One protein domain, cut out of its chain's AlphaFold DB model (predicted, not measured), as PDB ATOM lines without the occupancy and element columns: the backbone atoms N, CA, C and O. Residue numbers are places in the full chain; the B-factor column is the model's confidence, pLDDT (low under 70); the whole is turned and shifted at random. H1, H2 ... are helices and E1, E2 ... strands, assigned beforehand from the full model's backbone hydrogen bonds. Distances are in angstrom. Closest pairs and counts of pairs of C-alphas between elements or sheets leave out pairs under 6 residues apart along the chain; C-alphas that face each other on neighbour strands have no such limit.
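Overview. This is residues 4 to 8, 20 to 90 and 102 to 109 of the 206 residues of an uncharacterized protein of Gibberella zeae (UniProt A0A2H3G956). Little regular structure is present: an antiparallel hairpin, E3 and E4, beside a short parallel pair, E1 and E2, with small helices H1 and H2 between E1 and E2 along the chain. The 84 printed residues, mixed in class, include 32 in named elements: E1, H1, H2, E2, E3, E4, H3. The whole is only just compact, close to loose, with radius of gyration of the C-alphas 13.8 A and spans of 42 by 33 by 19 A.

Arrangement. In the hairpin of E3, residues 59 to 65, and E4, residues 69 to 75, N 61 and O 73 are within hydrogen-bond range, 2.8 A. The closest C-alphas of E4 and E1, residues 26 to 28, are Tyr 72 and Cys 27, 6.3 A apart. E1, H1 (30 to 33), H2 (41 to 44) and E2 (49 to 51) form a strand-helix-strand unit, parallel strands joined through helices, its crossover right-handed; N 50 and O 26 are within range, 2.8 A. H3, residues 106 to 109, is close to H2 but not clearly touching, C-alphas 108 and 42 being 7.9 A apart.

Along the chain. E3, 19.2 A long, begins at C-alpha 59 (-83.165, -11.751, 43.879); E4, 18.8 A, ends at C-alpha 75 (-82.570, -10.119, 39.087).

Size, cuts and confidence. Cuts leave 12.8 A between C-alphas 8 and 20, and 29.8 A between 90 and 102. The pLDDT is under 70 in 18 residues, among them 102 to 109.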
ATOM      1  N   SER A   4    -104.622  -8.867  35.650       40.12
ATOM      2  CA  SER A   4    -104.716  -8.176  34.365       40.12
ATOM      3  C   SER A   4    -103.539  -8.609  33.502       40.12
ATOM      4  O   SER A   4    -102.397  -8.407  33.898       40.12
ATOM      5  N   ILE A   5    -103.803  -9.238  32.356       48.75
ATOM      6  CA  ILE A   5    -102.758  -9.771  31.474       48.75
ATOM      7  C   ILE A   5    -102.822  -9.023  30.141       48.75
ATOM      8  O   ILE A   5    -103.889  -8.662  29.648       48.75
ATOM      9  N   ARG A   6    -101.666  -8.767  29.530       49.19
ATOM     10  CA  ARG A   6    -101.583  -8.159  28.200       49.19
ATOM     11  C   ARG A   6    -101.955  -9.191  27.131       49.19
ATOM     12  O   ARG A   6    -101.251 -10.182  26.974       49.19
ATOM     13  N   GLN A   7    -102.980  -8.918  26.325       39.12
ATOM     14  CA  GLN A   7    -103.182  -9.613  25.053       39.12
ATOM     15  C   GLN A   7    -102.542  -8.774  23.941       39.12
ATOM     16  O   GLN A   7    -103.036  -7.703  23.589       39.12
ATOM     17  N   THR A   8    -101.430  -9.230  23.365       41.72
ATOM     18  CA  THR A   8    -101.004  -8.722  22.055       41.72
ATOM     19  C   THR A   8    -101.936  -9.313  21.013       41.72
ATOM     20  O   THR A   8    -101.753 -10.449  20.585       41.72
ATOM     21  N   ILE A  20    -100.250 -19.759  26.355       55.34
ATOM     22  CA  ILE A  20     -99.849 -20.132  27.705       55.34
ATOM     23  C   ILE A  20     -99.217 -18.862  28.250       55.34
ATOM     24  O   ILE A  20     -98.093 -18.509  27.900       55.34
ATOM     25  N   TRP A  21    -100.015 -18.094  28.975       64.06
ATOM     26  CA  TRP A  21     -99.556 -16.913  29.676       64.06
ATOM     27  C   TRP A  21     -98.862 -17.387  30.947       64.06
ATOM     28  O   TRP A  21     -99.423 -18.150  31.729       64.06
ATOM     29  N   ASP A  22     -97.618 -16.955  31.100       74.12
ATOM     30  CA  ASP A  22     -96.825 -17.200  32.292       74.12
ATOM     31  C   ASP A  22     -97.143 -16.081  33.285       74.12
ATOM     32  O   ASP A  22     -96.906 -14.905  32.992       74.12
ATOM     33  N   VAL A  23     -97.791 -16.423  34.398       81.50
ATOM     34  CA  VAL A  23     -98.138 -15.465  35.448       81.50
ATOM     35  C   VAL A  23     -97.532 -15.905  36.760       81.50
ATOM     36  O   VAL A  23     -97.624 -17.067  37.150       81.50
ATOM     37  N   HIS A  24     -97.012 -14.932  37.492       87.25
ATOM     38  CA  HIS A  24     -96.547 -15.135  38.845       87.25
ATOM     39  C   HIS A  24     -97.324 -14.202  39.772       87.25
ATOM     40  O   HIS A  24     -97.468 -13.016  39.493       87.25
ATOM     41  N   ILE A  25     -97.868 -14.752  40.853       85.88
ATOM     42  CA  ILE A  25     -98.589 -13.999  41.895       85.88
ATOM     43  C   ILE A  25     -97.742 -13.816  43.153       85.88
ATOM     44  O   ILE A  25     -98.065 -13.000  44.008       85.88
ATOM     45  N   HIS A  26     -96.683 -14.609  43.267       87.75
ATOM     46  CA  HIS A  26     -95.700 -14.549  44.330       87.75
ATOM     47  C   HIS A  26     -94.326 -14.793  43.734       87.75
ATOM     48  O   HIS A  26     -94.182 -15.472  42.718       87.75
ATOM     49  N   CYS A  27     -93.310 -14.254  44.389       91.94
ATOM     50  CA  CYS A  27     -91.937 -14.414  43.968       91.94
ATOM     51  C   CYS A  27     -91.030 -14.487  45.195       91.94
ATOM     52  O   CYS A  27     -91.241 -13.766  46.170       91.94
ATOM     53  N   LEU A  28     -90.075 -15.416  45.162       93.06
ATOM     54  CA  LEU A  28     -89.179 -15.712  46.273       93.06
ATOM     55  C   LEU A  28     -87.725 -15.569  45.841       93.06
ATOM     56  O   LEU A  28     -87.305 -16.125  44.820       93.06
ATOM     57  N   ASP A  29     -86.955 -14.881  46.681       94.19
ATOM     58  CA  ASP A  29     -85.498 -14.849  46.599       94.19
ATOM     59  C   ASP A  29     -84.922 -16.260  46.721       94.19
ATOM     60  O   ASP A  29     -85.511 -17.146  47.349       94.19
ATOM     61  N   ARG A  30     -83.718 -16.457  46.185       93.75
ATOM     62  CA  ARG A  30     -82.979 -17.723  46.247       93.75
ATOM     63  C   ARG A  30     -82.938 -18.299  47.658       93.75
ATOM     64  O   ARG A  30     -83.174 -19.487  47.846       93.75
ATOM     65  N   GLU A  31     -82.616 -17.470  48.644       92.38
ATOM     66  CA  GLU A  31     -82.462 -17.903  50.035       92.38
ATOM     67  C   GLU A  31     -83.773 -18.409  50.647       92.38
ATOM     68  O   GLU A  31     -83.754 -19.345  51.443       92.38
ATOM     69  N   MET A  32     -84.910 -17.850  50.230       91.06
ATOM     70  CA  MET A  32     -86.236 -18.277  50.676       91.06
ATOM     71  C   MET A  32     -86.708 -19.501  49.887       91.06
ATOM     72  O   MET A  32     -87.224 -20.450  50.471       91.06
ATOM     73  N   ALA A  33     -86.470 -19.508  48.575       91.88
ATOM     74  CA  ALA A  33     -86.833 -20.590  47.667       91.88
ATOM     75  C   ALA A  33     -86.072 -21.897  47.953       91.88
ATOM     76  O   ALA A  33     -86.618 -22.979  47.764       91.88
ATOM     77  N   LEU A  34     -84.818 -21.813  48.409       92.50
ATOM     78  CA  LEU A  34     -84.004 -22.981  48.770       92.50
ATOM     79  C   LEU A  34     -84.196 -23.427  50.226       92.50
ATOM     80  O   LEU A  34     -83.664 -24.467  50.618       92.50
ATOM     81  N   ASN A  35     -84.914 -22.652  51.042       92.00
ATOM     82  CA  ASN A  35     -85.131 -22.977  52.443       92.00
ATOM     83  C   ASN A  35     -86.422 -23.796  52.606       92.00
ATOM     84  O   ASN A  35     -87.508 -23.227  52.491       92.00
ATOM     85  N   PRO A  36     -86.341 -25.092  52.959       88.94
ATOM     86  CA  PRO A  36     -87.516 -25.960  53.062       88.94
ATOM     87  C   PRO A  36     -88.490 -25.548  54.176       88.94
ATOM     88  O   PRO A  36     -89.652 -25.948  54.154       88.94
ATOM     89  N   SER A  37     -88.040 -24.744  55.146       90.00
ATOM     90  CA  SER A  37     -88.896 -24.194  56.203       90.00
ATOM     91  C   SER A  37     -89.755 -23.021  55.718       90.00
ATOM     92  O   SER A  37     -90.785 -22.747  56.326       90.00
ATOM     93  N   LEU A  38     -89.330 -22.320  54.659       87.44
ATOM     94  CA  LEU A  38     -90.032 -21.161  54.087       87.44
ATOM     95  C   LEU A  38     -90.765 -21.523  52.788       87.44
ATOM     96  O   LEU A  38     -91.896 -21.100  52.574       87.44
ATOM     97  N   CYS A  39     -90.141 -22.341  51.943       89.75
ATOM     98  CA  CYS A  39     -90.695 -22.850  50.697       89.75
ATOM     99  C   CYS A  39     -90.653 -24.383  50.727       89.75
ATOM    100  O   CYS A  39     -89.641 -25.006  50.410       89.75
ATOM    101  N   ASN A  40     -91.758 -24.995  51.159       88.19
ATOM    102  CA  ASN A  40     -91.925 -26.451  51.148       88.19
ATOM    103  C   ASN A  40     -92.356 -26.956  49.752       88.19
ATOM    104  O   ASN A  40     -92.484 -26.177  48.804       88.19
ATOM    105  N   ASP A  41     -92.656 -28.251  49.634       85.75
ATOM    106  CA  ASP A  41     -93.090 -28.873  48.373       85.75
ATOM    107  C   ASP A  41     -94.325 -28.203  47.736       85.75
ATOM    108  O   ASP A  41     -94.464 -28.200  46.514       85.75
ATOM    109  N   THR A  42     -95.201 -27.580  48.532       84.38
ATOM    110  CA  THR A  42     -96.352 -26.807  48.037       84.38
ATOM    111  C   THR A  42     -95.908 -25.544  47.308       84.38
ATOM    112  O   THR A  42     -96.474 -25.214  46.273       84.38
ATOM    113  N   CYS A  43     -94.897 -24.845  47.826       87.69
ATOM    114  CA  CYS A  43     -94.336 -23.645  47.204       87.69
ATOM    115  C   CYS A  43     -93.574 -23.998  45.919       87.69
ATOM    116  O   CYS A  43     -93.817 -23.393  44.878       87.69
ATOM    117  N   VAL A  44     -92.728 -25.032  45.963       86.88
ATOM    118  CA  VAL A  44     -91.954 -25.506  44.799       86.88
ATOM    119  C   VAL A  44     -92.859 -26.059  43.695       86.88
ATOM    120  O   VAL A  44     -92.577 -25.888  42.511       86.88
ATOM    121  N   GLY A  45     -93.957 -26.714  44.071       85.62
ATOM    122  CA  GLY A  45     -94.934 -27.261  43.134       85.62
ATOM    123  C   GLY A  45     -95.945 -26.245  42.598       85.62
ATOM    124  O   GLY A  45     -96.773 -26.620  41.766       85.62
ATOM    125  N   ASN A  46     -95.927 -24.992  43.068       85.31
ATOM    126  CA  ASN A  46     -96.904 -23.985  42.672       85.31
ATOM    127  C   ASN A  46     -96.450 -23.247  41.401       85.31
ATOM    128  O   ASN A  46     -95.509 -22.460  41.462       85.31
ATOM    129  N   PRO A  47     -97.141 -23.418  40.261       83.25
ATOM    130  CA  PRO A  47     -96.754 -22.763  39.014       83.25
ATOM    131  C   PRO A  47     -96.988 -21.246  39.020       83.25
ATOM    132  O   PRO A  47     -96.525 -20.566  38.119       83.25
ATOM    133  N   LEU A  48     -97.717 -20.704  40.002       86.44
ATOM    134  CA  LEU A  48     -97.938 -19.262  40.139       86.44
ATOM    135  C   LEU A  48     -96.843 -18.579  40.966       86.44
ATOM    136  O   LEU A  48     -96.922 -17.374  41.213       86.44
ATOM    137  N   TYR A  49     -95.872 -19.337  41.473       89.44
ATOM    138  CA  TYR A  49     -94.780 -18.824  42.288       89.44
ATOM    139  C   TYR A  49     -93.539 -18.749  41.408       89.44
ATOM    140  O   TYR A  49     -93.169 -19.725  40.761       89.44
ATOM    141  N   LEU A  50     -92.879 -17.594  41.387       91.75
ATOM    142  CA  LEU A  50     -91.573 -17.443  40.763       91.75
ATOM    143  C   LEU A  50     -90.487 -17.737  41.798       91.75
ATOM    144  O   LEU A  50     -90.345 -17.012  42.782       91.75
ATOM    145  N   LEU A  51     -89.699 -18.788  41.580       93.81
ATOM    146  CA  LEU A  51     -88.605 -19.160  42.474       93.81
ATOM    147  C   LEU A  51     -87.264 -18.780  41.837       93.81
ATOM    148  O   LEU A  51     -86.828 -19.411  40.871       93.81
ATOM    149  N   CYS A  52     -86.571 -17.789  42.399       94.31
ATOM    150  CA  CYS A  52     -85.282 -17.327  41.881       94.31
ATOM    151  C   CYS A  52     -84.118 -18.207  42.363       94.31
ATOM    152  O   CYS A  52     -83.236 -17.779  43.098       94.31
ATOM    153  N   THR A  53     -84.096 -19.470  41.934       95.06
ATOM    154  CA  THR A  53     -83.088 -20.472  42.341       95.06
ATOM    155  C   THR A  53     -81.783 -20.410  41.544       95.06
ATOM    156  O   THR A  53     -80.900 -21.245  41.741       95.06
ATOM    157  N   ASN A  54     -81.614 -19.429  40.654       94.69
ATOM    158  CA  ASN A  54     -80.393 -19.238  39.869       94.69
ATOM    159  C   ASN A  54     -79.395 -18.331  40.617       94.69
ATOM    160  O   ASN A  54     -79.795 -17.354  41.240       94.69
ATOM    161  N   GLU A  55     -78.096 -18.647  40.592       94.06
ATOM    162  CA  GLU A  55     -77.060 -17.839  41.266       94.06
ATOM    163  C   GLU A  55     -76.808 -16.511  40.566       94.06
ATOM    164  O   GLU A  55     -76.495 -15.521  41.218       94.06
ATOM    165  N   SER A  56     -76.975 -16.471  39.245       94.50
ATOM    166  CA  SER A  56     -76.786 -15.254  38.456       94.50
ATOM    167  C   SER A  56     -77.948 -14.269  38.595       94.50
ATOM    168  O   SER A  56     -77.800 -13.106  38.230       94.50
ATOM    169  N   ALA A  57     -79.095 -14.716  39.112       94.31
ATOM    170  CA  ALA A  57     -80.267 -13.886  39.359       94.31
ATOM    171  C   ALA A  57     -80.997 -14.351  40.636       94.31
ATOM    172  O   ALA A  57     -82.072 -14.947  40.538       94.31
ATOM    173  N   PRO A  58     -80.398 -14.154  41.825       95.44
ATOM    174  CA  PRO A  58     -80.902 -14.746  43.057       95.44
ATOM    175  C   PRO A  58     -81.982 -13.898  43.739       95.44
ATOM    176  O   PRO A  58     -82.557 -14.348  44.726       95.44
ATOM    177  N   TYR A  59     -82.244 -12.688  43.248       94.19
ATOM    178  CA  TYR A  59     -83.165 -11.751  43.879       94.19
ATOM    179  C   TYR A  59     -84.459 -11.628  43.091       94.19
ATOM    180  O   TYR A  59     -84.459 -11.570  41.864       94.19
ATOM    181  N   CYS A  60     -85.558 -11.525  43.807       93.62
ATOM    182  CA  CYS A  60     -86.879 -11.277  43.293       93.62
ATOM    183  C   CYS A  60     -87.093  -9.770  43.096       93.62
ATOM    184  O   CYS A  60     -87.125  -8.991  44.047       93.62
ATOM    185  N   GLY A  61     -87.255  -9.349  41.845       91.56
ATOM    186  CA  GLY A  61     -87.642  -7.994  41.473       91.56
ATOM    187  C   GLY A  61     -89.144  -7.883  41.244       91.56
ATOM    188  O   GLY A  61     -89.722  -8.696  40.525       91.56
ATOM    189  N   THR A  62     -89.757  -6.847  41.817       90.62
ATOM    190  CA  THR A  62     -91.153  -6.471  41.540       90.62
ATOM    191  C   THR A  62     -91.182  -5.280  40.591       90.62
ATOM    192  O   THR A  62     -90.527  -4.264  40.852       90.62
ATOM    193  N   TYR A  63     -91.947  -5.405  39.513       86.69
ATOM    194  CA  TYR A  63     -92.125  -4.378  38.499       86.69
ATOM    195  C   TYR A  63     -93.568  -3.900  38.489       86.69
ATOM    196  O   TYR A  63     -94.480  -4.675  38.221       86.69
ATOM    197  N   GLU A  64     -93.763  -2.614  38.752       88.44
ATOM    198  CA  GLU A  64     -95.074  -1.983  38.689       88.44
ATOM    199  C   GLU A  64     -95.231  -1.266  37.351       88.44
ATOM    200  O   GLU A  64     -94.470  -0.358  37.001       88.44
ATOM    201  N   PHE A  65     -96.245  -1.681  36.609       81.38
ATOM    202  CA  PHE A  65     -96.704  -1.023  35.405       81.38
ATOM    203  C   PHE A  65     -97.859  -0.064  35.728       81.38
ATOM    204  O   PHE A  65     -98.602  -0.267  36.696       81.38
ATOM    205  N   PRO A  66     -98.084   0.964  34.889       78.50
ATOM    206  CA  PRO A  66     -99.263   1.814  35.006       78.50
ATOM    207  C   PRO A  66    -100.561   0.994  35.079       78.50
ATOM    208  O   PRO A  66    -100.653  -0.078  34.485       78.50
ATOM    209  N   GLN A  67    -101.587   1.539  35.743       74.31
ATOM    210  CA  GLN A  67    -102.862   0.858  36.048       74.31
ATOM    211  C   GLN A  67    -102.779  -0.223  37.146       74.31
ATOM    212  O   GLN A  67    -103.709  -1.017  37.282       74.31
ATOM    213  N   GLY A  68    -101.706  -0.231  37.950       76.62
ATOM    214  CA  GLY A  68    -101.572  -1.108  39.122       76.62
ATOM    215  C   GLY A  68    -101.341  -2.574  38.758       76.62
ATOM    216  O   GLY A  68    -101.847  -3.467  39.432       76.62
ATOM    217  N   ILE A  69    -100.650  -2.818  37.643       80.31
ATOM    218  CA  ILE A  69    -100.302  -4.165  37.187       80.31
ATOM    219  C   ILE A  69     -98.898  -4.470  37.696       80.31
ATOM    220  O   ILE A  69     -97.966  -3.726  37.402       80.31
ATOM    221  N   GLU A  70     -98.750  -5.569  38.422       84.56
ATOM    222  CA  GLU A  70     -97.468  -6.016  38.962       84.56
ATOM    223  C   GLU A  70     -96.966  -7.245  38.199       84.56
ATOM    224  O   GLU A  70     -97.751  -8.118  37.820       84.56
ATOM    225  N   ASP A  71     -95.658  -7.296  37.966       84.62
ATOM    226  CA  ASP A  71     -94.947  -8.447  37.409       84.62
ATOM    227  C   ASP A  71     -93.712  -8.760  38.263       84.62
ATOM    228  O   ASP A  71     -93.125  -7.871  38.890       84.62
ATOM    229  N   TYR A  72     -93.289 -10.020  38.252       89.75
ATOM    230  CA  TYR A  72     -92.131 -10.486  39.002       89.75
ATOM    231  C   TYR A  72     -91.063 -11.034  38.066       89.75
ATOM    232  O   TYR A  72     -91.352 -11.801  37.148       89.75
ATOM    233  N   ARG A  73     -89.799 -10.678  38.319       90.00
ATOM    234  CA  ARG A  73     -88.653 -11.258  37.605       90.00
ATOM    235  C   ARG A  73     -87.461 -11.451  38.514       90.00
ATOM    236  O   ARG A  73     -87.194 -10.632  39.384       90.00
ATOM    237  N   CYS A  74     -86.687 -12.489  38.234       93.94
ATOM    238  CA  CYS A  74     -85.411 -12.690  38.894       93.94
ATOM    239  C   CYS A  74     -84.362 -11.697  38.379       93.94
ATOM    240  O   CYS A  74     -84.246 -11.457  37.176       93.94
ATOM    241  N   SER A  75     -83.587 -11.141  39.303       93.06
ATOM    242  CA  SER A  75     -82.570 -10.119  39.087       93.06
ATOM    243  C   SER A  75     -81.267 -10.507  39.781       93.06
ATOM    244  O   SER A  75     -81.260 -11.190  40.806       93.06
ATOM    245  N   SER A  76     -80.147 -10.049  39.224       93.31
ATOM    246  CA  SER A  76     -78.818 -10.169  39.834       93.31
ATOM    247  C   SER A  76     -78.606  -9.193  40.991       93.31
ATOM    248  O   SER A  76     -77.705  -9.389  41.804       93.31
ATOM    249  N   THR A  77     -79.433  -8.151  41.084       89.25
ATOM    250  CA  THR A  77     -79.352  -7.115  42.115       89.25
ATOM    251  C   THR A  77     -80.545  -7.180  43.068       89.25
ATOM    252  O   THR A  77     -81.670  -7.413  42.618       89.25
ATOM    253  N   PRO A  78     -80.329  -6.947  44.375       86.31
ATOM    254  CA  PRO A  78     -81.408  -6.955  45.351       86.31
ATOM    255  C   PRO A  78     -82.375  -5.805  45.076       86.31
ATOM    256  O   PRO A  78     -82.008  -4.625  45.126       86.31
ATOM    257  N   ALA A  79     -83.633  -6.147  44.806       80.25
ATOM    258  CA  ALA A  79     -84.695  -5.171  44.646       80.25
ATOM    259  C   ALA A  79     -85.168  -4.707  46.029       80.25
ATOM    260  O   ALA A  79     -86.085  -5.255  46.624       80.25
ATOM    261  N   THR A  80     -84.528  -3.666  46.564       78.56
ATOM    262  CA  THR A  80     -84.948  -3.053  47.841       78.56
ATOM    263  C   THR A  80     -86.245  -2.246  47.723       78.56
ATOM    264  O   THR A  80     -86.801  -1.812  48.732       78.56
ATOM    265  N   ARG A  81     -86.709  -1.999  46.490       78.25
ATOM    266  CA  ARG A  81     -87.922  -1.246  46.160       78.25
ATOM    267  C   ARG A  81     -88.566  -1.804  44.893       78.25
ATOM    268  O   ARG A  81     -87.877  -2.351  44.032       78.25
ATOM    269  N   VAL A  82     -89.872  -1.586  44.774       84.69
ATOM    270  CA  VAL A  82     -90.629  -1.822  43.541       84.69
ATOM    271  C   VAL A  82     -90.079  -0.923  42.433       84.69
ATOM    272  O   VAL A  82     -89.872   0.276  42.637       84.69
ATOM    273  N   SER A  83     -89.804  -1.513  41.270       84.44
ATOM    274  CA  SER A  83     -89.300  -0.801  40.096       84.44
ATOM    275  C   SER A  83     -90.454  -0.414  39.184       84.44
ATOM    276  O   SER A  83     -91.229  -1.267  38.766       84.44
ATOM    277  N   THR A  84     -90.566   0.862  38.828       84.38
ATOM    278  CA  THR A  84     -91.575   1.286  37.852       84.38
ATOM    279  C   THR A  84     -91.133   0.883  36.450       84.38
ATOM    280  O   THR A  84     -90.061   1.282  35.987       84.38
ATOM    281  N   ALA A  85     -91.964   0.112  35.757       80.50
ATOM    282  CA  ALA A  85     -91.753  -0.273  34.373       80.50
ATOM    283  C   ALA A  85     -92.740   0.469  33.469       80.50
ATOM    284  O   ALA A  85     -93.938   0.546  33.732       80.50
ATOM    285  N   SER A  86     -92.234   1.018  32.369       75.88
ATOM    286  CA  SER A  86     -93.088   1.508  31.286       75.88
ATOM    287  C   SER A  86     -93.379   0.374  30.312       75.88
ATOM    288  O   SER A  86     -92.581  -0.554  30.163       75.88
ATOM    289  N   PHE A  87     -94.514   0.444  29.622       70.38
ATOM    290  CA  PHE A  87     -94.822  -0.525  28.576       70.38
ATOM    291  C   PHE A  87     -93.765  -0.485  27.466       70.38
ATOM    292  O   PHE A  87     -93.109   0.532  27.244       70.38
ATOM    293  N   THR A  88     -93.602  -1.619  26.784       65.38
ATOM    294  CA  THR A  88     -92.471  -1.987  25.909       65.38
ATOM    295  C   THR A  88     -92.237  -1.088  24.685       65.38
ATOM    296  O   THR A  88     -91.422  -1.430  23.833       65.38
ATOM    297  N   TYR A  89     -92.934   0.041  24.558       59.09
ATOM    298  CA  TYR A  89     -92.710   1.015  23.499       59.09
ATOM    299  C   TYR A  89     -92.847   2.448  24.026       59.09
ATOM    300  O   TYR A  89     -93.907   2.851  24.509       59.09
ATOM    301  N   ILE A  90     -91.763   3.223  23.906       56.34
ATOM    302  CA  ILE A  90     -91.756   4.659  24.207       56.34
ATOM    303  C   ILE A  90     -92.736   5.345  23.248       56.34
ATOM    304  O   ILE A  90     -92.573   5.261  22.035       56.34
ATOM    305  N   LEU A 102    -108.247 -15.911  36.216       67.19
ATOM    306  CA  LEU A 102    -107.760 -17.274  36.370       67.19
ATOM    307  C   LEU A 102    -108.561 -17.984  37.450       67.19
ATOM    308  O   LEU A 102    -108.518 -17.587  38.617       67.19
ATOM    309  N   ASN A 103    -109.221 -19.075  37.079       63.50
ATOM    310  CA  ASN A 103    -109.700 -20.038  38.058       63.50
ATOM    311  C   ASN A 103    -108.535 -20.938  38.466       63.50
ATOM    312  O   ASN A 103    -108.258 -21.958  37.841       63.50
ATOM    313  N   VAL A 104    -107.841 -20.520  39.519       65.88
ATOM    314  CA  VAL A 104    -106.798 -21.310  40.163       65.88
ATOM    315  C   VAL A 104    -107.475 -22.376  41.035       65.88
ATOM    316  O   VAL A 104    -108.306 -22.009  41.871       65.88
ATOM    317  N   PRO A 105    -107.173 -23.678  40.874       60.28
ATOM    318  CA  PRO A 105    -107.695 -24.706  41.768       60.28
ATOM    319  C   PRO A 105    -107.247 -24.437  43.212       60.28
ATOM    320  O   PRO A 105    -106.138 -23.969  43.465       60.28
ATOM    321  N   GLU A 106    -108.124 -24.721  44.170       54.25
ATOM    322  CA  GLU A 106    -107.994 -24.318  45.579       54.25
ATOM    323  C   GLU A 106    -106.683 -24.798  46.239       54.25
ATOM    324  O   GLU A 106    -106.125 -24.108  47.090       54.25
ATOM    325  N   SER A 107    -106.116 -25.912  45.759       55.00
ATOM    326  CA  SER A 107    -104.820 -26.459  46.188       55.00
ATOM    327  C   SER A 107    -103.617 -25.545  45.916       55.00
ATOM    328  O   SER A 107    -102.583 -25.695  46.552       55.00
ATOM    329  N   VAL A 108    -103.744 -24.604  44.979       55.06
ATOM    330  CA  VAL A 108    -102.691 -23.662  44.558       55.06
ATOM    331  C   VAL A 108    -102.894 -22.279  45.211       55.06
ATOM    332  O   VAL A 108    -101.976 -21.464  45.261       55.06
ATOM    333  N   SER A 109    -104.082 -22.019  45.773       48.34
ATOM    334  CA  SER A 109    -104.469 -20.722  46.356       48.34
ATOM    335  C   SER A 109    -104.183 -20.596  47.862       48.34
ATOM    336  O   SER A 109    -104.294 -19.506  48.411       48.34
TER     337      SER A 109